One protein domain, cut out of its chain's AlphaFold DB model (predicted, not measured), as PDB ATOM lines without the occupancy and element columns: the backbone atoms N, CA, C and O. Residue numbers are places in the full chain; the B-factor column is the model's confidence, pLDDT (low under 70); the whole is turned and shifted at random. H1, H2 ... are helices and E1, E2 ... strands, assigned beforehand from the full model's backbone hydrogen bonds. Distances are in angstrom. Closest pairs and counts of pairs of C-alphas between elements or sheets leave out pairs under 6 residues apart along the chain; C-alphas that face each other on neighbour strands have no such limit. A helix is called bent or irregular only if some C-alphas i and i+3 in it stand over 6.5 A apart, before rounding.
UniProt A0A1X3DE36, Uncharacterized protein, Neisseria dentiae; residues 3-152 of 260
ATOM      1  N   TRP A   3     163.257 145.162  94.185       71.12
ATOM      2  CA  TRP A   3     163.565 145.551  95.564       71.12
ATOM      3  C   TRP A   3     163.535 144.316  96.469       71.12
ATOM      4  O   TRP A   3     162.514 143.641  96.513       71.12
ATOM      5  N   SER A   4     164.635 144.001  97.155       66.06
ATOM      6  CA  SER A   4     164.862 142.704  97.818       66.06
ATOM      7  C   SER A   4     165.639 142.843  99.138       66.06
ATOM      8  O   SER A   4     166.072 143.942  99.483       66.06
ATOM      9  N   THR A   5     165.806 141.745  99.886       53.31
ATOM     10  CA  THR A   5     166.283 141.633 101.285       53.31
ATOM     11  C   THR A   5     167.746 142.018 101.554       53.31
ATOM     12  O   THR A   5     168.353 141.553 102.516       53.31
ATOM     13  N   GLY A   6     168.315 142.936 100.774       49.69
ATOM     14  CA  GLY A   6     169.601 143.553 101.104       49.69
ATOM     15  C   GLY A   6     170.837 142.734 100.723       49.69
ATOM     16  O   GLY A   6     171.916 142.975 101.259       49.69
ATOM     17  N   GLU A   7     170.730 141.827  99.749       47.31
ATOM     18  CA  GLU A   7     171.878 141.406  98.940       47.31
ATOM     19  C   GLU A   7     171.715 141.920  97.508       47.31
ATOM     20  O   GLU A   7     171.463 141.176  96.557       47.31
ATOM     21  N   SER A   8     171.886 143.228  97.317       44.66
ATOM     22  CA  SER A   8     172.285 143.703  95.996       44.66
ATOM     23  C   SER A   8     173.513 142.893  95.565       44.66
ATOM     24  O   SER A   8     174.500 142.796  96.298       44.66
ATOM     25  N   LYS A   9     173.497 142.341  94.344       40.56
ATOM     26  CA  LYS A   9     174.681 141.705  93.733       40.56
ATOM     27  C   LYS A   9     175.878 142.671  93.609       40.56
ATOM     28  O   LYS A   9     176.936 142.256  93.139       40.56
ATOM     29  N   PHE A  10     175.727 143.941  94.010       40.41
ATOM     30  CA  PHE A  10     176.689 145.020  93.807       40.41
ATOM     31  C   PHE A  10     177.034 145.849  95.069       40.41
ATOM     32  O   PHE A  10     178.125 146.418  95.102       40.41
ATOM     33  N   SER A  11     176.194 145.938  96.116       45.44
ATOM     34  CA  SER A  11     176.496 146.720  97.339       45.44
ATOM     35  C   SER A  11     175.709 146.240  98.573       45.44
ATOM     36  O   SER A  11     174.504 146.068  98.517       45.44
ATOM     37  N   LYS A  12     176.361 146.064  99.731       49.81
ATOM     38  CA  LYS A  12     175.728 145.561 100.978       49.81
ATOM     39  C   LYS A  12     174.742 146.532 101.662       49.81
ATOM     40  O   LYS A  12     174.330 146.268 102.786       49.81
ATOM     41  N   ASN A  13     174.435 147.680 101.052       56.62
ATOM     42  CA  ASN A  13     173.835 148.822 101.753       56.62
ATOM     43  C   ASN A  13     172.524 149.339 101.131       56.62
ATOM     44  O   ASN A  13     172.023 150.376 101.569       56.62
ATOM     45  N   ASP A  14     171.973 148.657 100.127       65.38
ATOM     46  CA  ASP A  14     170.672 148.978  99.537       65.38
ATOM     47  C   ASP A  14     169.886 147.704  99.189       65.38
ATOM     48  O   ASP A  14     170.425 146.597  99.187       65.38
ATOM     49  N   ASN A  15     168.597 147.882  98.904       70.25
ATOM     50  CA  ASN A  15     167.675 146.806  98.550       70.25
ATOM     51  C   ASN A  15     167.485 146.675  97.026       70.25
ATOM     52  O   ASN A  15     166.583 145.966  96.592       70.25
ATOM     53  N   LEU A  16     168.274 147.356  96.182       72.31
ATOM     54  CA  LEU A  16     168.072 147.315  94.730       72.31
ATOM     55  C   LEU A  16     168.683 146.057  94.110       72.31
ATOM     56  O   LEU A  16     169.861 145.752  94.283       72.31
ATOM     57  N   SER A  17     167.907 145.375  93.271       70.50
ATOM     58  CA  SER A  17     168.378 144.210  92.522       70.50
ATOM     59  C   SER A  17     168.069 144.347  91.031       70.50
ATOM     60  O   SER A  17     166.922 144.403  90.591       70.50
ATOM     61  N   GLU A  18     169.100 144.396  90.186       65.94
ATOM     62  CA  GLU A  18     168.917 144.488  88.728       65.94
ATOM     63  C   GLU A  18     168.363 143.196  88.114       65.94
ATOM     64  O   GLU A  18     167.739 143.224  87.049       65.94
ATOM     65  N   THR A  19     168.559 142.067  88.798       61.47
ATOM     66  CA  THR A  19     168.235 140.732  88.283       61.47
ATOM     67  C   THR A  19     167.114 140.019  89.022       61.47
ATOM     68  O   THR A  19     166.788 138.920  88.601       61.47
ATOM     69  N   ASP A  20     166.534 140.626  90.059       60.28
ATOM     70  CA  ASP A  20     165.494 140.032  90.921       60.28
ATOM     71  C   ASP A  20     164.353 139.394  90.124       60.28
ATOM     72  O   ASP A  20     163.929 138.272  90.359       60.28
ATOM     73  N   TRP A  21     163.920 140.084  89.068       61.25
ATOM     74  CA  TRP A  21     162.853 139.642  88.172       61.25
ATOM     75  C   TRP A  21     163.106 138.274  87.510       61.25
ATOM     76  O   TRP A  21     162.159 137.649  87.045       61.25
ATOM     77  N   LYS A  22     164.364 137.813  87.428       60.12
ATOM     78  CA  LYS A  22     164.702 136.490  86.879       60.12
ATOM     79  C   LYS A  22     164.234 135.363  87.792       60.12
ATOM     80  O   LYS A  22     163.900 134.298  87.286       60.12
ATOM     81  N   ASP A  23     164.185 135.623  89.091       53.31
ATOM     82  CA  ASP A  23     163.824 134.638  90.106       53.31
ATOM     83  C   ASP A  23     162.288 134.515  90.239       53.31
ATOM     84  O   ASP A  23     161.781 133.496  90.697       53.31
ATOM     85  N   TYR A  24     161.532 135.491  89.709       55.22
ATOM     86  CA  TYR A  24     160.060 135.537  89.725       55.22
ATOM     87  C   TYR A  24     159.398 135.224  88.370       55.22
ATOM     88  O   TYR A  24     158.243 135.586  88.133       55.22
ATOM     89  N   GLN A  25     160.101 134.551  87.452       52.38
ATOM     90  CA  GLN A  25     159.529 134.127  86.167       52.38
ATOM     91  C   GLN A  25     158.523 132.974  86.358       52.38
ATOM     92  O   GLN A  25     158.868 131.797  86.265       52.38
ATOM     93  N   GLY A  26     157.263 133.313  86.642       49.81
ATOM     94  CA  GLY A  26     156.155 132.364  86.800       49.81
ATOM     95  C   GLY A  26     155.403 132.040  85.497       49.81
ATOM     96  O   GLY A  26     155.457 132.786  84.523       49.81
ATOM     97  N   LYS A  27     154.658 130.920  85.484       47.97
ATOM     98  CA  LYS A  27     153.913 130.409  84.306       47.97
ATOM     99  C   LYS A  27     152.502 131.001  84.102       47.97
ATOM    100  O   LYS A  27     151.963 130.874  83.006       47.97
ATOM    101  N   ASN A  28     151.903 131.633  85.117       52.34
ATOM    102  CA  ASN A  28     150.452 131.894  85.139       52.34
ATOM    103  C   ASN A  28     150.052 133.299  84.649       52.34
ATOM    104  O   ASN A  28     149.325 133.398  83.665       52.34
ATOM    105  N   ILE A  29     150.556 134.374  85.262       54.09
ATOM    106  CA  ILE A  29     150.445 135.748  84.739       54.09
ATOM    107  C   ILE A  29     151.865 136.254  84.560       54.09
ATOM    108  O   ILE A  29     152.605 136.384  85.531       54.09
ATOM    109  N   SER A  30     152.263 136.467  83.312       62.59
ATOM    110  CA  SER A  30     153.665 136.718  82.987       62.59
ATOM    111  C   SER A  30     153.977 138.198  82.775       62.59
ATOM    112  O   SER A  30     155.144 138.569  82.863       62.59
ATOM    113  N   SER A  31     152.978 139.054  82.503       75.31
ATOM    114  CA  SER A  31     153.181 140.512  82.415       75.31
ATOM    115  C   SER A  31     151.877 141.318  82.364       75.31
ATOM    116  O   SER A  31     150.934 140.915  81.683       75.31
ATOM    117  N   ILE A  32     151.883 142.517  82.953       85.31
ATOM    118  CA  ILE A  32     150.988 143.629  82.591       85.31
ATOM    119  C   ILE A  32     151.844 144.658  81.847       85.31
ATOM    120  O   ILE A  32     152.870 145.089  82.371       85.31
ATOM    121  N   THR A  33     151.436 145.054  80.645       87.94
ATOM    122  CA  THR A  33     152.184 146.002  79.811       87.94
ATOM    123  C   THR A  33     151.285 147.163  79.430       87.94
ATOM    124  O   THR A  33     150.200 146.957  78.889       87.94
ATOM    125  N   VAL A  34     151.752 148.382  79.679       90.56
ATOM    126  CA  VAL A  34     151.033 149.619  79.373       90.56
ATOM    127  C   VAL A  34     151.939 150.584  78.623       90.56
ATOM    128  O   VAL A  34     153.127 150.693  78.930       90.56
ATOM    129  N   GLU A  35     151.380 151.276  77.636       87.00
ATOM    130  CA  GLU A  35     152.094 152.339  76.940       87.00
ATOM    131  C   GLU A  35     152.290 153.554  77.857       87.00
ATOM    132  O   GLU A  35     151.366 154.008  78.539       87.00
ATOM    133  N   ILE A  36     153.509 154.099  77.860       86.12
ATOM    134  CA  ILE A  36     153.872 155.281  78.641       86.12
ATOM    135  C   ILE A  36     154.497 156.347  77.750       86.12
ATOM    136  O   ILE A  36     155.170 156.058  76.762       86.12
ATOM    137  N   SER A  37     154.313 157.607  78.133       87.12
ATOM    138  CA  SER A  37     154.968 158.731  77.469       87.12
ATOM    139  C   SER A  37     156.475 158.765  77.754       87.12
ATOM    140  O   SER A  37     156.957 158.261  78.771       87.12
ATOM    141  N   LYS A  38     157.232 159.466  76.898       88.81
ATOM    142  CA  LYS A  38     158.667 159.719  77.117       88.81
ATOM    143  C   LYS A  38     158.943 160.384  78.470       88.81
ATOM    144  O   LYS A  38     159.891 160.011  79.146       88.81
ATOM    145  N   ALA A  39     158.095 161.329  78.877       87.69
ATOM    146  CA  ALA A  39     158.233 162.017  80.159       87.69
ATOM    147  C   ALA A  39     158.052 161.059  81.350       87.69
ATOM    148  O   ALA A  39     158.819 161.120  82.307       87.69
ATOM    149  N   GLN A  40     157.084 160.137  81.272       86.50
ATOM    150  CA  GLN A  40     156.897 159.098  82.292       86.50
ATOM    151  C   GLN A  40     158.093 158.145  82.351       86.50
ATOM    152  O   GLN A  40     158.530 157.791  83.442       86.50
ATOM    153  N   PHE A  41     158.652 157.766  81.198       87.75
ATOM    154  CA  PHE A  41     159.859 156.941  81.139       87.75
ATOM    155  C   PHE A  41     161.065 157.633  81.793       87.75
ATOM    156  O   PHE A  41     161.681 157.063  82.689       87.75
ATOM    157  N   GLU A  42     161.359 158.880  81.411       86.00
ATOM    158  CA  GLU A  42     162.467 159.668  81.978       86.00
ATOM    159  C   GLU A  42     162.302 159.866  83.493       86.00
ATOM    160  O   GLU A  42     163.266 159.800  84.259       86.00
ATOM    161  N   GLN A  43     161.063 160.060  83.953       85.94
ATOM    162  CA  GLN A  43     160.759 160.110  85.374       85.94
ATOM    163  C   GLN A  43     161.055 158.759  86.046       85.94
ATOM    164  O   GLN A  43     161.766 158.732  87.056       85.94
ATOM    165  N   LEU A  44     160.588 157.643  85.476       84.94
ATOM    166  CA  LEU A  44     160.810 156.295  86.008       84.94
ATOM    167  C   LEU A  44     162.300 155.929  86.106       84.94
ATOM    168  O   LEU A  44     162.692 155.282  87.072       84.94
ATOM    169  N   GLU A  45     163.153 156.381  85.182       85.94
ATOM    170  CA  GLU A  45     164.606 156.124  85.232       85.94
ATOM    171  C   GLU A  45     165.266 156.642  86.522       85.94
ATOM    172  O   GLU A  45     166.243 156.069  87.013       85.94
ATOM    173  N   SER A  46     164.729 157.720  87.101       84.25
ATOM    174  CA  SER A  46     165.236 158.294  88.353       84.25
ATOM    175  C   SER A  46     164.746 157.563  89.610       84.25
ATOM    176  O   SER A  46     165.411 157.614  90.649       84.25
ATOM    177  N   TYR A  47     163.607 156.871  89.517       85.25
ATOM    178  CA  TYR A  47     162.878 156.317  90.658       85.25
ATOM    179  C   TYR A  47     163.710 155.357  91.526       85.25
ATOM    180  O   TYR A  47     163.774 155.588  92.738       85.25
ATOM    181  N   PRO A  48     164.433 154.359  90.973       83.62
ATOM    182  CA  PRO A  48     165.164 153.404  91.804       83.62
ATOM    183  C   PRO A  48     166.213 154.065  92.703       83.62
ATOM    184  O   PRO A  48     166.321 153.749  93.887       83.62
ATOM    185  N   LYS A  49     166.952 155.047  92.167       82.19
ATOM    186  CA  LYS A  49     167.973 155.788  92.924       82.19
ATOM    187  C   LYS A  49     167.354 156.647  94.024       82.19
ATOM    188  O   LYS A  49     167.957 156.807  95.082       82.19
ATOM    189  N   LEU A  50     166.169 157.208  93.783       82.06
ATOM    190  CA  LEU A  50     165.441 157.983  94.786       82.06
ATOM    191  C   LEU A  50     164.916 157.088  95.914       82.06
ATOM    192  O   LEU A  50     165.041 157.471  97.076       82.06
ATOM    193  N   ALA A  51     164.396 155.902  95.587       84.00
ATOM    194  CA  ALA A  51     163.951 154.917  96.572       84.00
ATOM    195  C   ALA A  51     165.116 154.434  97.451       84.00
ATOM    196  O   ALA A  51     165.043 154.531  98.672       84.00
ATOM    197  N   ALA A  52     166.243 154.042  96.846       80.19
ATOM    198  CA  ALA A  52     167.443 153.630  97.582       80.19
ATOM    199  C   ALA A  52     168.020 154.737  98.480       80.19
ATOM    200  O   ALA A  52     168.564 154.460  99.545       80.19
ATOM    201  N   ALA A  53     167.878 156.003  98.079       80.88
ATOM    202  CA  ALA A  53     168.302 157.153  98.875       80.88
ATOM    203  C   ALA A  53     167.293 157.564  99.972       80.88
ATOM    204  O   ALA A  53     167.487 158.613 100.592       80.88
ATOM    205  N   GLY A  54     166.200 156.814 100.174       80.56
ATOM    206  CA  GLY A  54     165.141 157.141 101.140       80.56
ATOM    207  C   GLY A  54     164.359 158.415 100.794       80.56
ATOM    208  O   GLY A  54     163.775 159.050 101.668       80.56
ATOM    209  N   ARG A  55     164.385 158.842  99.524       85.31
ATOM    210  CA  ARG A  55     163.680 160.045  99.038       85.31
ATOM    211  C   ARG A  55     162.263 159.752  98.552       85.31
ATOM    212  O   ARG A  55     161.521 160.686  98.257       85.31
ATOM    213  N   ILE A  56     161.902 158.476  98.462       83.56
ATOM    214  CA  ILE A  56     160.530 158.022  98.259       83.56
ATOM    215  C   ILE A  56     160.005 157.542  99.623       83.56
ATOM    216  O   ILE A  56     160.648 156.680 100.227       83.56
ATOM    217  N   PRO A  57     158.886 158.092 100.135       82.19
ATOM    218  CA  PRO A  57     158.318 157.677 101.418       82.19
ATOM    219  C   PRO A  57     158.076 156.162 101.493       82.19
ATOM    220  O   PRO A  57     157.597 155.566 100.531       82.19
ATOM    221  N   GLY A  58     158.398 155.559 102.640       77.62
ATOM    222  CA  GLY A  58     158.278 154.114 102.888       77.62
ATOM    223  C   GLY A  58     159.579 153.330 102.673       77.62
ATOM    224  O   GLY A  58     159.831 152.368 103.393       77.62
ATOM    225  N   PHE A  59     160.472 153.787 101.785       82.12
ATOM    226  CA  PHE A  59     161.711 153.056 101.509       82.12
ATOM    227  C   PHE A  59     162.818 153.344 102.522       82.12
ATOM    228  O   PHE A  59     163.204 154.491 102.767       82.12
ATOM    229  N   ARG A  60     163.363 152.261 103.078       75.88
ATOM    230  CA  ARG A  60     164.455 152.242 104.058       75.88
ATOM    231  C   ARG A  60     165.480 151.169 103.692       75.88
ATOM    232  O   ARG A  60     165.188 150.268 102.910       75.88
ATOM    233  N   SER A  61     166.673 151.242 104.281       71.12
ATOM    234  CA  SER A  61     167.785 150.328 103.972       71.12
ATOM    235  C   SER A  61     167.557 148.878 104.408       71.12
ATOM    236  O   SER A  61     168.301 148.005 103.988       71.12
ATOM    237  N   VAL A  62     166.573 148.617 105.273       68.25
ATOM    238  CA  VAL A  62     166.232 147.271 105.754       68.25
ATOM    239  C   VAL A  62     164.910 146.859 105.127       68.25
ATOM    240  O   VAL A  62     163.890 147.479 105.422       68.25
ATOM    241  N   TYR A  63     164.941 145.863 104.241       67.56
ATOM    242  CA  TYR A  63     163.752 145.307 103.588       67.56
ATOM    243  C   TYR A  63     162.683 144.879 104.598       67.56
ATOM    244  O   TYR A  63     163.005 144.366 105.669       67.56
ATOM    245  N   ASP A  64     161.424 145.060 104.216       62.50
ATOM    246  CA  ASP A  64     160.264 144.618 104.982       62.50
ATOM    247  C   ASP A  64     159.183 144.142 104.016       62.50
ATOM    248  O   ASP A  64     158.856 144.845 103.064       62.50
ATOM    249  N   ALA A  65     158.652 142.941 104.229       64.31
ATOM    250  CA  ALA A  65     157.644 142.377 103.336       64.31
ATOM    251  C   ALA A  65     156.291 143.112 103.412       64.31
ATOM    252  O   ALA A  65     155.499 142.980 102.484       64.31
ATOM    253  N   GLY A  66     156.027 143.857 104.492       59.50
ATOM    254  CA  GLY A  66     154.763 144.555 104.714       59.50
ATOM    255  C   GLY A  66     154.692 145.958 104.109       59.50
ATOM    256  O   GLY A  66     153.632 146.331 103.622       59.50
ATOM    257  N   ASP A  67     155.782 146.737 104.156       63.97
ATOM    258  CA  ASP A  67     155.764 148.164 103.771       63.97
ATOM    259  C   ASP A  67     157.065 148.689 103.113       63.97
ATOM    260  O   ASP A  67     157.234 149.896 102.899       63.97
ATOM    261  N   ASN A  68     158.015 147.800 102.800       70.69
ATOM    262  CA  ASN A  68     159.287 148.108 102.137       70.69
ATOM    263  C   ASN A  68     159.723 146.937 101.231       70.69
ATOM    264  O   ASN A  68     160.869 146.474 101.306       70.69
ATOM    265  N   SER A  69     158.786 146.448 100.410       72.88
ATOM    266  CA  SER A  69     158.888 145.206  99.636       72.88
ATOM    267  C   SER A  69     159.032 145.418  98.118       72.88
ATOM    268  O   SER A  69     158.976 146.539  97.602       72.88
ATOM    269  N   CYS A  70     159.192 144.325  97.363       74.69
ATOM    270  CA  CYS A  70     159.129 144.342  95.895       74.69
ATOM    271  C   CYS A  70     157.760 144.802  95.354       74.69
ATOM    272  O   CYS A  70     157.689 145.418  94.280       74.69
ATOM    273  N   ILE A  71     156.691 144.546  96.114       76.81
ATOM    274  CA  ILE A  71     155.321 144.947  95.792       76.81
ATOM    275  C   ILE A  71     155.179 146.461  95.987       76.81
ATOM    276  O   ILE A  71     154.778 147.150  95.046       76.81
ATOM    277  N   ASP A  72     155.654 146.990  97.122       79.94
ATOM    278  CA  ASP A  72     155.718 148.434  97.397       79.94
ATOM    279  C   ASP A  72     156.513 149.174  96.332       79.94
ATOM    280  O   ASP A  72     156.083 150.207  95.813       79.94
ATOM    281  N   PHE A  73     157.683 148.638  95.978       83.38
ATOM    282  CA  PHE A  73     158.554 149.223  94.964       83.38
ATOM    283  C   PHE A  73     157.855 149.357  93.618       83.38
ATOM    284  O   PHE A  73     157.964 150.403  92.970       83.38
ATOM    285  N   SER A  74     157.107 148.334  93.220       85.88
ATOM    286  CA  SER A  74     156.365 148.330  91.963       85.88
ATOM    287  C   SER A  74     155.150 149.264  92.025       85.88
ATOM    288  O   SER A  74     154.965 150.084  91.125       85.88
ATOM    289  N   GLY A  75     154.355 149.203  93.098       87.75
ATOM    290  CA  GLY A  75     153.149 150.019  93.273       87.75
ATOM    291  C   GLY A  75     153.455 151.513  93.357       87.75
ATOM    292  O   GLY A  75     152.954 152.305  92.553       87.75
ATOM    293  N   LYS A  76     154.382 151.894  94.243       89.25
ATOM    294  CA  LYS A  76     154.804 153.293  94.416       89.25
ATOM    295  C   LYS A  76     155.523 153.824  93.176       89.25
ATOM    296  O   LYS A  76     155.425 155.014  92.882       89.25
ATOM    297  N   GLY A  77     156.192 152.959  92.409       88.88
ATOM    298  CA  GLY A  77     156.789 153.304  91.118       88.88
ATOM    299  C   GLY A  77     155.742 153.706  90.078       88.88
ATOM    300  O   GLY A  77     155.918 154.708  89.385       88.88
ATOM    301  N   LEU A  78     154.618 152.985  90.016       90.69
ATOM    302  CA  LEU A  78     153.483 153.341  89.156       90.69
ATOM    303  C   LEU A  78     152.817 154.640  89.611       90.69
ATOM    304  O   LEU A  78     152.563 155.513  88.779       90.69
ATOM    305  N   GLY A  79     152.606 154.808  90.919       90.25
ATOM    306  CA  GLY A  79     152.093 156.055  91.491       90.25
ATOM    307  C   GLY A  79     153.006 157.247  91.189       90.25
ATOM    308  O   GLY A  79     152.540 158.328  90.826       90.25
ATOM    309  N   TYR A  80     154.325 157.042  91.239       89.00
ATOM    310  CA  TYR A  80     155.326 158.062  90.933       89.00
ATOM    311  C   TYR A  80     155.199 158.597  89.501       89.00
ATOM    312  O   TYR A  80     155.325 159.804  89.304       89.00
ATOM    313  N   ILE A  81     154.886 157.745  88.520       89.12
ATOM    314  CA  ILE A  81     154.696 158.140  87.109       89.12
ATOM    315  C   ILE A  81     153.230 158.385  86.713       89.12
ATOM    316  O   ILE A  81     152.923 158.551  85.528       89.12
ATOM    317  N   GLY A  82     152.318 158.410  87.690       91.75
ATOM    318  CA  GLY A  82     150.899 158.697  87.477       91.75
ATOM    319  C   GLY A  82     150.108 157.574  86.803       91.75
ATOM    320  O   GLY A  82     149.105 157.857  86.156       91.75
ATOM    321  N   LEU A  83     150.550 156.319  86.930       91.31
ATOM    322  CA  LEU A  83     149.823 155.119  86.484       91.31
ATOM    323  C   LEU A  83     149.087 154.390  87.616       91.31
ATOM    324  O   LEU A  83     148.504 153.335  87.389       91.31
ATOM    325  N   ALA A  84     149.119 154.950  88.816       93.81
ATOM    326  CA  ALA A  84     148.331 154.531  89.960       93.81
ATOM    327  C   ALA A  84     148.041 155.757  90.835       93.81
ATOM    328  O   ALA A  84     148.614 156.836  90.622       93.81
ATOM    329  N   ASP A  85     147.179 155.586  91.831       90.06
ATOM    330  CA  ASP A  85     147.029 156.541  92.923       90.06
ATOM    331  C   ASP A  85     148.389 156.791  93.613       90.06
ATOM    332  O   ASP A  85     149.280 155.938  93.645       90.06
ATOM    333  N   LYS A  86     148.596 158.011  94.125       87.50
ATOM    334  CA  LYS A  86     149.908 158.479  94.620       87.50
ATOM    335  C   LYS A  86     150.428 157.658  95.808       87.50
ATOM    336  O   LYS A  86     151.637 157.572  96.016       87.50
ATOM    337  N   ASP A  87     149.511 157.139  96.606       85.00
ATOM    338  CA  ASP A  87     149.715 156.351  97.815       85.00
ATOM    339  C   ASP A  87     149.645 154.839  97.575       85.00
ATOM    340  O   ASP A  87     149.911 154.080  98.503       85.00
ATOM    341  N   PHE A  88     149.384 154.397  96.340       86.94
ATOM    342  CA  PHE A  88     149.335 152.981  96.000       86.94
ATOM    343  C   PHE A  88     150.656 152.276  96.333       86.94
ATOM    344  O   PHE A  88     151.731 152.633  95.846       86.94
ATOM    345  N   ASP A  89     150.560 151.246  97.162       80.44
ATOM    346  CA  ASP A  89     151.666 150.436  97.672       80.44
ATOM    347  C   ASP A  89     151.729 149.045  97.020       80.44
ATOM    348  O   ASP A  89     152.502 148.190  97.434       80.44
ATOM    349  N   GLY A  90     150.925 148.795  95.980       71.19
ATOM    350  CA  GLY A  90     150.859 147.479  95.342       71.19
ATOM    351  C   GLY A  90     150.003 146.463  96.101       71.19
ATOM    352  O   GLY A  90     149.881 145.327  95.648       71.19
ATOM    353  N   SER A  91     149.406 146.865  97.228       71.81
ATOM    354  CA  SER A  91     148.667 145.996  98.140       71.81
ATOM    355  C   SER A  91     149.539 144.860  98.688       71.81
ATOM    356  O   SER A  91     149.161 143.685  98.636       71.81
ATOM    357  N   GLY A  92     150.712 145.224  99.224       53.56
ATOM    358  CA  GLY A  92     151.734 144.312  99.763       53.56
ATOM    359  C   GLY A  92     151.215 143.300 100.789       53.56
ATOM    360  O   GLY A  92     151.689 142.167 100.838       53.56
ATOM    361  N   LEU A  93     150.149 143.637 101.521       52.47
ATOM    362  CA  LEU A  93     149.467 142.731 102.457       52.47
ATOM    363  C   LEU A  93     148.887 141.471 101.790       52.47
ATOM    364  O   LEU A  93     148.717 140.447 102.449       52.47
ATOM    365  N   PHE A  94     148.629 141.499 100.480       54.94
ATOM    366  CA  PHE A  94     148.194 140.330  99.716       54.94
ATOM    367  C   PHE A  94     149.359 139.522  99.137       54.94
ATOM    368  O   PHE A  94     149.126 138.770  98.195       54.94
ATOM    369  N   TRP A  95     150.590 139.624  99.663       51.41
ATOM    370  CA  TRP A  95     151.784 138.918  99.156       51.41
ATOM    371  C   TRP A  95     151.563 137.407  98.917       51.41
ATOM    372  O   TRP A  95     152.038 136.861  97.922       51.41
ATOM    373  N   ALA A  96     150.757 136.749  99.759       50.06
ATOM    374  CA  ALA A  96     150.389 135.330  99.642       50.06
ATOM    375  C   ALA A  96     149.268 135.035  98.614       50.06
ATOM    376  O   ALA A  96     148.892 133.884  98.397       50.06
ATOM    377  N   ARG A  97     148.711 136.072  97.980       57.47
ATOM    378  CA  ARG A  97     147.608 136.029  97.006       57.47
ATOM    379  C   ARG A  97     147.990 136.756  95.708       57.47
ATOM    380  O   ARG A  97     147.525 137.874  95.464       57.47
ATOM    381  N   PRO A  98     148.819 136.129  94.851       59.66
ATOM    382  CA  PRO A  98     149.234 136.713  93.574       59.66
ATOM    383  C   PRO A  98     148.056 137.094  92.666       59.66
ATOM    384  O   PRO A  98     148.144 138.061  91.918       59.66
ATOM    385  N   ASP A  99     146.935 136.371  92.759       58.19
ATOM    386  CA  ASP A  99     145.686 136.675  92.057       58.19
ATOM    387  C   ASP A  99     145.133 138.058  92.442       58.19
ATOM    388  O   ASP A  99     144.857 138.891  91.577       58.19
ATOM    389  N   LYS A 100     145.033 138.339  93.746       66.00
ATOM    390  CA  LYS A 100     144.541 139.629  94.248       66.00
ATOM    391  C   LYS A 100     145.508 140.766  93.933       66.00
ATOM    392  O   LYS A 100     145.064 141.842  93.542       66.00
ATOM    393  N   GLN A 101     146.812 140.515  94.040       70.75
ATOM    394  CA  GLN A 101     147.832 141.503  93.689       70.75
ATOM    395  C   GLN A 101     147.761 141.894  92.215       70.75
ATOM    396  O   GLN A 101     147.684 143.080  91.910       70.75
ATOM    397  N   VAL A 102     147.733 140.928  91.287       77.25
ATOM    398  CA  VAL A 102     147.660 141.248  89.852       77.25
ATOM    399  C   VAL A 102     146.450 142.130  89.558       77.25
ATOM    400  O   VAL A 102     146.581 143.094  88.806       77.25
ATOM    401  N   ASN A 103     145.297 141.850  90.170       79.75
ATOM    402  CA  ASN A 103     144.119 142.693  90.000       79.75
ATOM    403  C   ASN A 103     144.298 144.100  90.552       79.75
ATOM    404  O   ASN A 103     143.965 145.044  89.845       79.75
ATOM    405  N   ALA A 104     144.858 144.253  91.750       83.50
ATOM    406  CA  ALA A 104     145.109 145.571  92.326       83.50
ATOM    407  C   ALA A 104     145.985 146.430  91.394       83.50
ATOM    408  O   ALA A 104     145.651 147.576  91.085       83.50
ATOM    409  N   PHE A 105     147.063 145.849  90.856       88.19
ATOM    410  CA  PHE A 105     147.905 146.513  89.857       88.19
ATOM    411  C   PHE A 105     147.144 146.825  88.566       88.19
ATOM    412  O   PHE A 105     147.246 147.931  88.030       88.19
ATOM    413  N   LEU A 106     146.385 145.858  88.053       89.56
ATOM    414  CA  LEU A 106     145.671 146.001  86.792       89.56
ATOM    415  C   LEU A 106     144.566 147.059  86.873       89.56
ATOM    416  O   LEU A 106     144.391 147.815  85.921       89.56
ATOM    417  N   GLU A 107     143.858 147.155  87.997       90.38
ATOM    418  CA  GLU A 107     142.825 148.165  88.252       90.38
ATOM    419  C   GLU A 107     143.415 149.570  88.291       90.38
ATOM    420  O   GLU A 107     142.905 150.469  87.618       90.38
ATOM    421  N   GLN A 108     144.533 149.745  88.998       94.00
ATOM    422  CA  GLN A 108     145.250 151.016  89.062       94.00
ATOM    423  C   GLN A 108     145.738 151.454  87.674       94.00
ATOM    424  O   GLN A 108     145.396 152.542  87.203       94.00
ATOM    425  N   ILE A 109     146.427 150.570  86.949       93.75
ATOM    426  CA  ILE A 109     146.919 150.874  85.600       93.75
ATOM    427  C   ILE A 109     145.753 151.143  84.644       93.75
ATOM    428  O   ILE A 109     145.793 152.101  83.869       93.75
ATOM    429  N   ALA A 110     144.691 150.335  84.685       93.38
ATOM    430  CA  ALA A 110     143.529 150.532  83.832       93.38
ATOM    431  C   ALA A 110     142.874 151.889  84.096       93.38
ATOM    432  O   ALA A 110     142.603 152.597  83.127       93.38
ATOM    433  N   LYS A 111     142.678 152.273  85.364       94.81
ATOM    434  CA  LYS A 111     142.089 153.549  85.798       94.81
ATOM    435  C   LYS A 111     142.924 154.760  85.374       94.81
ATOM    436  O   LYS A 111     142.355 155.725  84.866       94.81
ATOM    437  N   HIS A 112     144.245 154.704  85.549       94.31
ATOM    438  CA  HIS A 112     145.129 155.865  85.404       94.31
ATOM    439  C   HIS A 112     145.839 155.973  84.048       94.31
ATOM    440  O   HIS A 112     146.347 157.050  83.725       94.31
ATOM    441  N   ARG A 113     145.873 154.914  83.220       92.81
ATOM    442  CA  ARG A 113     146.557 154.990  81.918       92.81
ATOM    443  C   ARG A 113     145.968 156.103  81.031       92.81
ATOM    444  O   ARG A 113     144.737 156.271  81.008       92.81
ATOM    445  N   PRO A 114     146.806 156.819  80.256       89.06
ATOM    446  CA  PRO A 114     146.347 157.871  79.354       89.06
ATOM    447  C   PRO A 114     145.245 157.397  78.399       89.06
ATOM    448  O   PRO A 114     145.133 156.213  78.076       89.06
ATOM    449  N   GLN A 115     144.408 158.329  77.946       88.75
ATOM    450  CA  GLN A 115     143.422 158.022  76.915       88.75
ATOM    451  C   GLN A 115     144.143 157.594  75.629       88.75
ATOM    452  O   GLN A 115     145.095 158.247  75.209       88.75
ATOM    453  N   GLY A 116     143.698 156.491  75.030       88.38
ATOM    454  CA  GLY A 116     144.313 155.888  73.850       88.38
ATOM    455  C   GLY A 116     145.570 155.058  74.122       88.38
ATOM    456  O   GLY A 116     146.064 154.449  73.187       88.38
ATOM    457  N   ALA A 117     146.071 154.995  75.365       90.19
ATOM    458  CA  ALA A 117     147.211 154.141  75.698       90.19
ATOM    459  C   ALA A 117     146.801 152.663  75.729       90.19
ATOM    460  O   ALA A 117     145.831 152.289  76.413       90.19
ATOM    461  N   ASP A 118     147.581 151.833  75.039       92.81
ATOM    462  CA  ASP A 118     147.391 150.387  75.021       92.81
ATOM    463  C   ASP A 118     147.685 149.774  76.396       92.81
ATOM    464  O   ASP A 118     148.655 150.128  77.074       92.81
ATOM    465  N   LEU A 119     146.834 148.828  76.806       93.31
ATOM    466  CA  LEU A 119     147.028 147.987  77.986       93.31
ATOM    467  C   LEU A 119     146.845 146.530  77.591       93.31
ATOM    468  O   LEU A 119     145.783 146.135  77.104       93.31
ATOM    469  N   THR A 120     147.874 145.728  77.839       92.25
ATOM    470  CA  THR A 120     147.880 144.299  77.545       92.25
ATOM    471  C   THR A 120     148.249 143.485  78.776       92.25
ATOM    472  O   THR A 120     149.031 143.918  79.623       92.25
ATOM    473  N   VAL A 121     147.676 142.290  78.873       87.56
ATOM    474  CA  VAL A 121     147.977 141.311  79.919       87.56
ATOM    475  C   VAL A 121     148.390 140.020  79.238       87.56
ATOM    476  O   VAL A 121     147.649 139.490  78.408       87.56
ATOM    477  N   THR A 122     149.567 139.510  79.590       83.50
ATOM    478  CA  THR A 122     149.988 138.171  79.182       83.50
ATOM    479  C   THR A 122     149.609 137.192  80.282       83.50
ATOM    480  O   THR A 122     150.177 137.208  81.376       83.50
ATOM    481  N   HIS A 123     148.629 136.350  79.977       77.94
ATOM    482  CA  HIS A 123     148.055 135.348  80.866       77.94
ATOM    483  C   HIS A 123     148.159 133.989  80.181       77.94
ATOM    484  O   HIS A 123     147.720 133.836  79.041       77.94
ATOM    485  N   ARG A 124     148.785 133.013  80.846       72.56
ATOM    486  CA  ARG A 124     148.964 131.634  80.343       72.56
ATOM    487  C   ARG A 124     149.538 131.545  78.923       72.56
ATOM    488  O   ARG A 124     149.075 130.772  78.090       72.56
ATOM    489  N   GLY A 125     150.542 132.371  78.633       75.75
ATOM    490  CA  GLY A 125     151.220 132.393  77.331       75.75
ATOM    491  C   GLY A 125     150.448 133.096  76.210       75.75
ATOM    492  O   GLY A 125     150.944 133.150  75.085       75.75
ATOM    493  N   HIS A 126     149.279 133.669  76.502       80.75
ATOM    494  CA  HIS A 126     148.495 134.454  75.557       80.75
ATOM    495  C   HIS A 126     148.440 135.919  75.979       80.75
ATOM    496  O   HIS A 126     148.242 136.234  77.150       80.75
ATOM    497  N   THR A 127     148.601 136.819  75.013       87.56
ATOM    498  CA  THR A 127     148.487 138.261  75.237       87.56
ATOM    499  C   THR A 127     147.090 138.733  74.861       87.56
ATOM    500  O   THR A 127     146.647 138.570  73.725       87.56
ATOM    501  N   TYR A 128     146.418 139.352  75.823       88.25
ATOM    502  CA  TYR A 128     145.093 139.939  75.675       88.25
ATOM    503  C   TYR A 128     145.196 141.452  75.801       88.25
ATOM    504  O   TYR A 128     145.956 141.959  76.622       88.25
ATOM    505  N   THR A 129     144.429 142.173  74.990       91.94
ATOM    506  CA  THR A 129     144.441 143.640  74.954       91.94
ATOM    507  C   THR A 129     143.118 144.163  75.490       91.94
ATOM    508  O   THR A 129     142.060 143.646  75.128       91.94
ATOM    509  N   PHE A 130     143.171 145.169  76.360       90.75
ATOM    510  CA  PHE A 130     141.985 145.898  76.799       90.75
ATOM    511  C   PHE A 130     141.353 146.632  75.616       90.75
ATOM    512  O   PHE A 130     142.055 147.108  74.725       90.75
ATOM    513  N   GLY A 131     140.030 146.788  75.626       89.19
ATOM    514  CA  GLY A 131     139.358 147.665  74.674       89.19
ATOM    515  C   GLY A 131     139.872 149.106  74.763       89.19
ATOM    516  O   GLY A 131     140.402 149.542  75.794       89.19
ATOM    517  N   GLU A 132     139.682 149.870  73.686       89.50
ATOM    518  CA  GLU A 132     140.070 151.279  73.645       89.50
ATOM    519  C   GLU A 132     139.438 152.029  74.830       89.50
ATOM    520  O   GLU A 132     138.219 152.031  75.008       89.50
ATOM    521  N   ASN A 133     140.278 152.631  75.675       86.50
ATOM    522  CA  ASN A 133     139.874 153.330  76.903       86.50
ATOM    523  C   ASN A 133     139.096 152.479  77.932       86.50
ATOM    524  O   ASN A 133     138.538 153.028  78.883       86.50
ATOM    525  N   GLU A 134     139.061 151.151  77.789       89.00
ATOM    526  CA  GLU A 134     138.416 150.256  78.747       89.00
ATOM    527  C   GLU A 134     139.112 150.314  80.112       89.00
ATOM    528  O   GLU A 134     140.315 150.074  80.219       89.00
ATOM    529  N   ARG A 135     138.329 150.604  81.156       89.62
ATOM    530  CA  ARG A 135     138.788 150.690  82.554       89.62
ATOM    531  C   ARG A 135     138.362 149.492  83.409       89.62
ATOM    532  O   ARG A 135     138.937 149.257  84.462       89.62
ATOM    533  N   GLY A 136     137.334 148.757  82.976       87.69
ATOM    534  CA  GLY A 136     136.692 147.709  83.771       87.69
ATOM    535  C   GLY A 136     137.458 146.389  83.746       87.69
ATOM    536  O   GLY A 136     137.299 145.607  82.809       87.69
ATOM    537  N   VAL A 137     138.226 146.114  84.799       85.50
ATOM    538  CA  VAL A 137     139.007 144.873  84.949       85.50
ATOM    539  C   VAL A 137     138.115 143.634  85.078       85.50
ATOM    540  O   VAL A 137     138.384 142.614  84.453       85.50
ATOM    541  N   GLU A 138     136.989 143.726  85.791       79.19
ATOM    542  CA  GLU A 138     136.024 142.619  85.888       79.19
ATOM    543  C   GLU A 138     135.475 142.215  84.510       79.19
ATOM    544  O   GLU A 138     135.391 141.033  84.174       79.19
ATOM    545  N   LYS A 139     135.127 143.204  83.678       83.56
ATOM    546  CA  LYS A 139     134.639 142.968  82.315       83.56
ATOM    547  C   LYS A 139     135.718 142.324  81.440       83.56
ATOM    548  O   LYS A 139     135.410 141.400  80.682       83.56
ATOM    549  N   PHE A 140     136.961 142.784  81.570       85.44
ATOM    550  CA  PHE A 140     138.107 142.189  80.889       85.44
ATOM    551  C   PHE A 140     138.253 140.708  81.260       85.44
ATOM    552  O   PHE A 140     138.235 139.850  80.377       85.44
ATOM    553  N   TRP A 141     138.273 140.379  82.555       78.62
ATOM    554  CA  TRP A 141     138.417 138.995  83.002       78.62
ATOM    555  C   TRP A 141     137.237 138.107  82.632       78.62
ATOM    556  O   TRP A 141     137.457 136.987  82.189       78.62
ATOM    557  N   LYS A 142     135.993 138.596  82.692       76.56
ATOM    558  CA  LYS A 142     134.828 137.838  82.192       76.56
ATOM    559  C   LYS A 142     134.971 137.425  80.725       76.56
ATOM    560  O   LYS A 142     134.414 136.407  80.326       76.56
ATOM    561  N   THR A 143     135.700 138.213  79.936       78.88
ATOM    562  CA  THR A 143     135.933 137.964  78.509       78.88
ATOM    563  C   THR A 143     137.130 137.046  78.279       78.88
ATOM    564  O   THR A 143     137.067 136.147  77.446       78.88
ATOM    565  N   VAL A 144     138.225 137.284  79.003       79.44
ATOM    566  CA  VAL A 144     139.496 136.571  78.828       79.44
ATOM    567  C   VAL A 144     139.478 135.212  79.514       79.44
ATOM    568  O   VAL A 144     139.853 134.206  78.917       79.44
ATOM    569  N   ASP A 145     139.063 135.188  80.777       72.06
ATOM    570  CA  ASP A 145     139.087 134.014  81.633       72.06
ATOM    571  C   ASP A 145     138.197 134.242  82.876       72.06
ATOM    572  O   ASP A 145     138.671 134.760  83.889       72.06
ATOM    573  N   PRO A 146     136.904 133.862  82.851       68.75
ATOM    574  CA  PRO A 146     135.976 134.130  83.956       68.75
ATOM    575  C   PRO A 146     136.351 133.417  85.263       68.75
ATOM    576  O   PRO A 146     135.828 133.766  86.316       68.75
ATOM    577  N   TYR A 147     137.276 132.457  85.205       65.62
ATOM    578  CA  TYR A 147     137.768 131.694  86.348       65.62
ATOM    579  C   TYR A 147     139.238 131.992  86.652       65.62
ATOM    580  O   TYR A 147     139.900 131.169  87.278       65.62
ATOM    581  N   TRP A 148     139.793 133.111  86.171       64.44
ATOM    582  CA  TRP A 148     141.217 133.478  86.275       64.44
ATOM    583  C   TRP A 148     141.804 133.360  87.695       64.44
ATOM    584  O   TRP A 148     142.977 133.027  87.837       64.44
ATOM    585  N   TYR A 149     140.975 133.550  88.726       59.69
ATOM    586  CA  TYR A 149     141.311 133.409  90.146       59.69
ATOM    587  C   TYR A 149     141.461 131.947  90.618       59.69
ATOM    588  O   TYR A 149     141.990 131.696  91.697       59.69
ATOM    589  N   LEU A 150     141.005 130.975  89.821       53.62
ATOM    590  CA  LEU A 150     141.167 129.538  90.055       53.62
ATOM    591  C   LEU A 150     142.450 129.029  89.382       53.62
ATOM    592  O   LEU A 150     142.662 129.229  88.176       53.62
ATOM    593  N   GLY A 151     143.282 128.320  90.151       50.81
ATOM    594  CA  GLY A 151     144.504 127.672  89.658       50.81
ATOM    595  C   GLY A 151     144.219 126.594  88.601       50.81
ATOM    596  O   GLY A 151     143.113 126.063  88.528       50.81
ATOM    597  N   GLU A 152     145.209 126.240  87.771       41.12
ATOM    598  CA  GLU A 152     145.032 125.283  86.655       41.12
ATOM    599  C   GLU A 152     144.488 123.910  87.098       41.12
ATOM    600  O   GLU A 152     143.660 123.322  86.404       41.12
TER     601      GLU A 152
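What this domain is: This is residues 3 to 152 of the 260 residues of an uncharacterized protein of Neisseria dentiae (UniProt A0A1X3DE36). A small sheet, E1, E2 and E3, forms a wall toward one end, with H3 along one face and H4 on the same face. Beyond H3, H2 lies nearly parallel to it, then H1, and the loop of residues 3 to 28 reaches the far end. The 150 printed residues hold four named helices and three strands, in the order E1 H1 H2 H3 E2 E3 H4; the sheet, E1 - E2 - E3, is antiparallel. The class is mixed, with under half of the residues in named elements. The whole is compact, radius of gyration of the C-alphas 15.7 A, spanning 46 by 36 by 23 A.

How they stand to each other: E2, residues 119 to 123, is the antiparallel neighbour of E1, residues 29 to 34, with N 33 and O 120 at 2.8 A, within hydrogen-bond range. It forms a hairpin with E3, residues 126 to 129, where N 121 and O 128 are 2.9 A apart. H3, residues 98 to 112, and H4, residues 137 to 144, are on one face, making two layers, helices on one face of a sheet. H3 runs along the strands over E1 and E2, at a height over the sheet of 10.0 A. H4 touches H3 at a steep tilt of 67 degrees, closest C-alphas Glu 107 and Val 137, 6.0 A. H2, residues 70 to 80, is close but not clearly touching H3, closest C-alphas Gly 75 and Phe 105, 7.2 A. H1, residues 38 to 52, forms a helical hairpin with H2, touching it with residues 44 to 47 alone, closest C-alphas Tyr 47 and Gly 77, 6.8 A. In H2, H3 and H4 every O i to N i+4 pair is within hydrogen-bond range; in H1, 7 of 11.

Where its parts are: E1 begins at C-alpha 29, (150.445, 135.748, 84.739), and H4 ends at C-alpha 144, (139.496, 136.571, 78.828). H1 is 23.1 A long, H3 21.2 A, H2 15.1 A and E1 14.9 A. H1 is irregular: C-alphas 45 and 48 are 7.1 A apart.

The domain as a whole: The two C-alphas farthest apart, Lys 12 and Thr 143, are 46.3 A apart. The printed part has no cut; the links H1 to H2 and H2 to H3 are long. The mean pLDDT of the printed part is 75.7, with 46 residues under 70, among them 4 to 14 and 18 to 30.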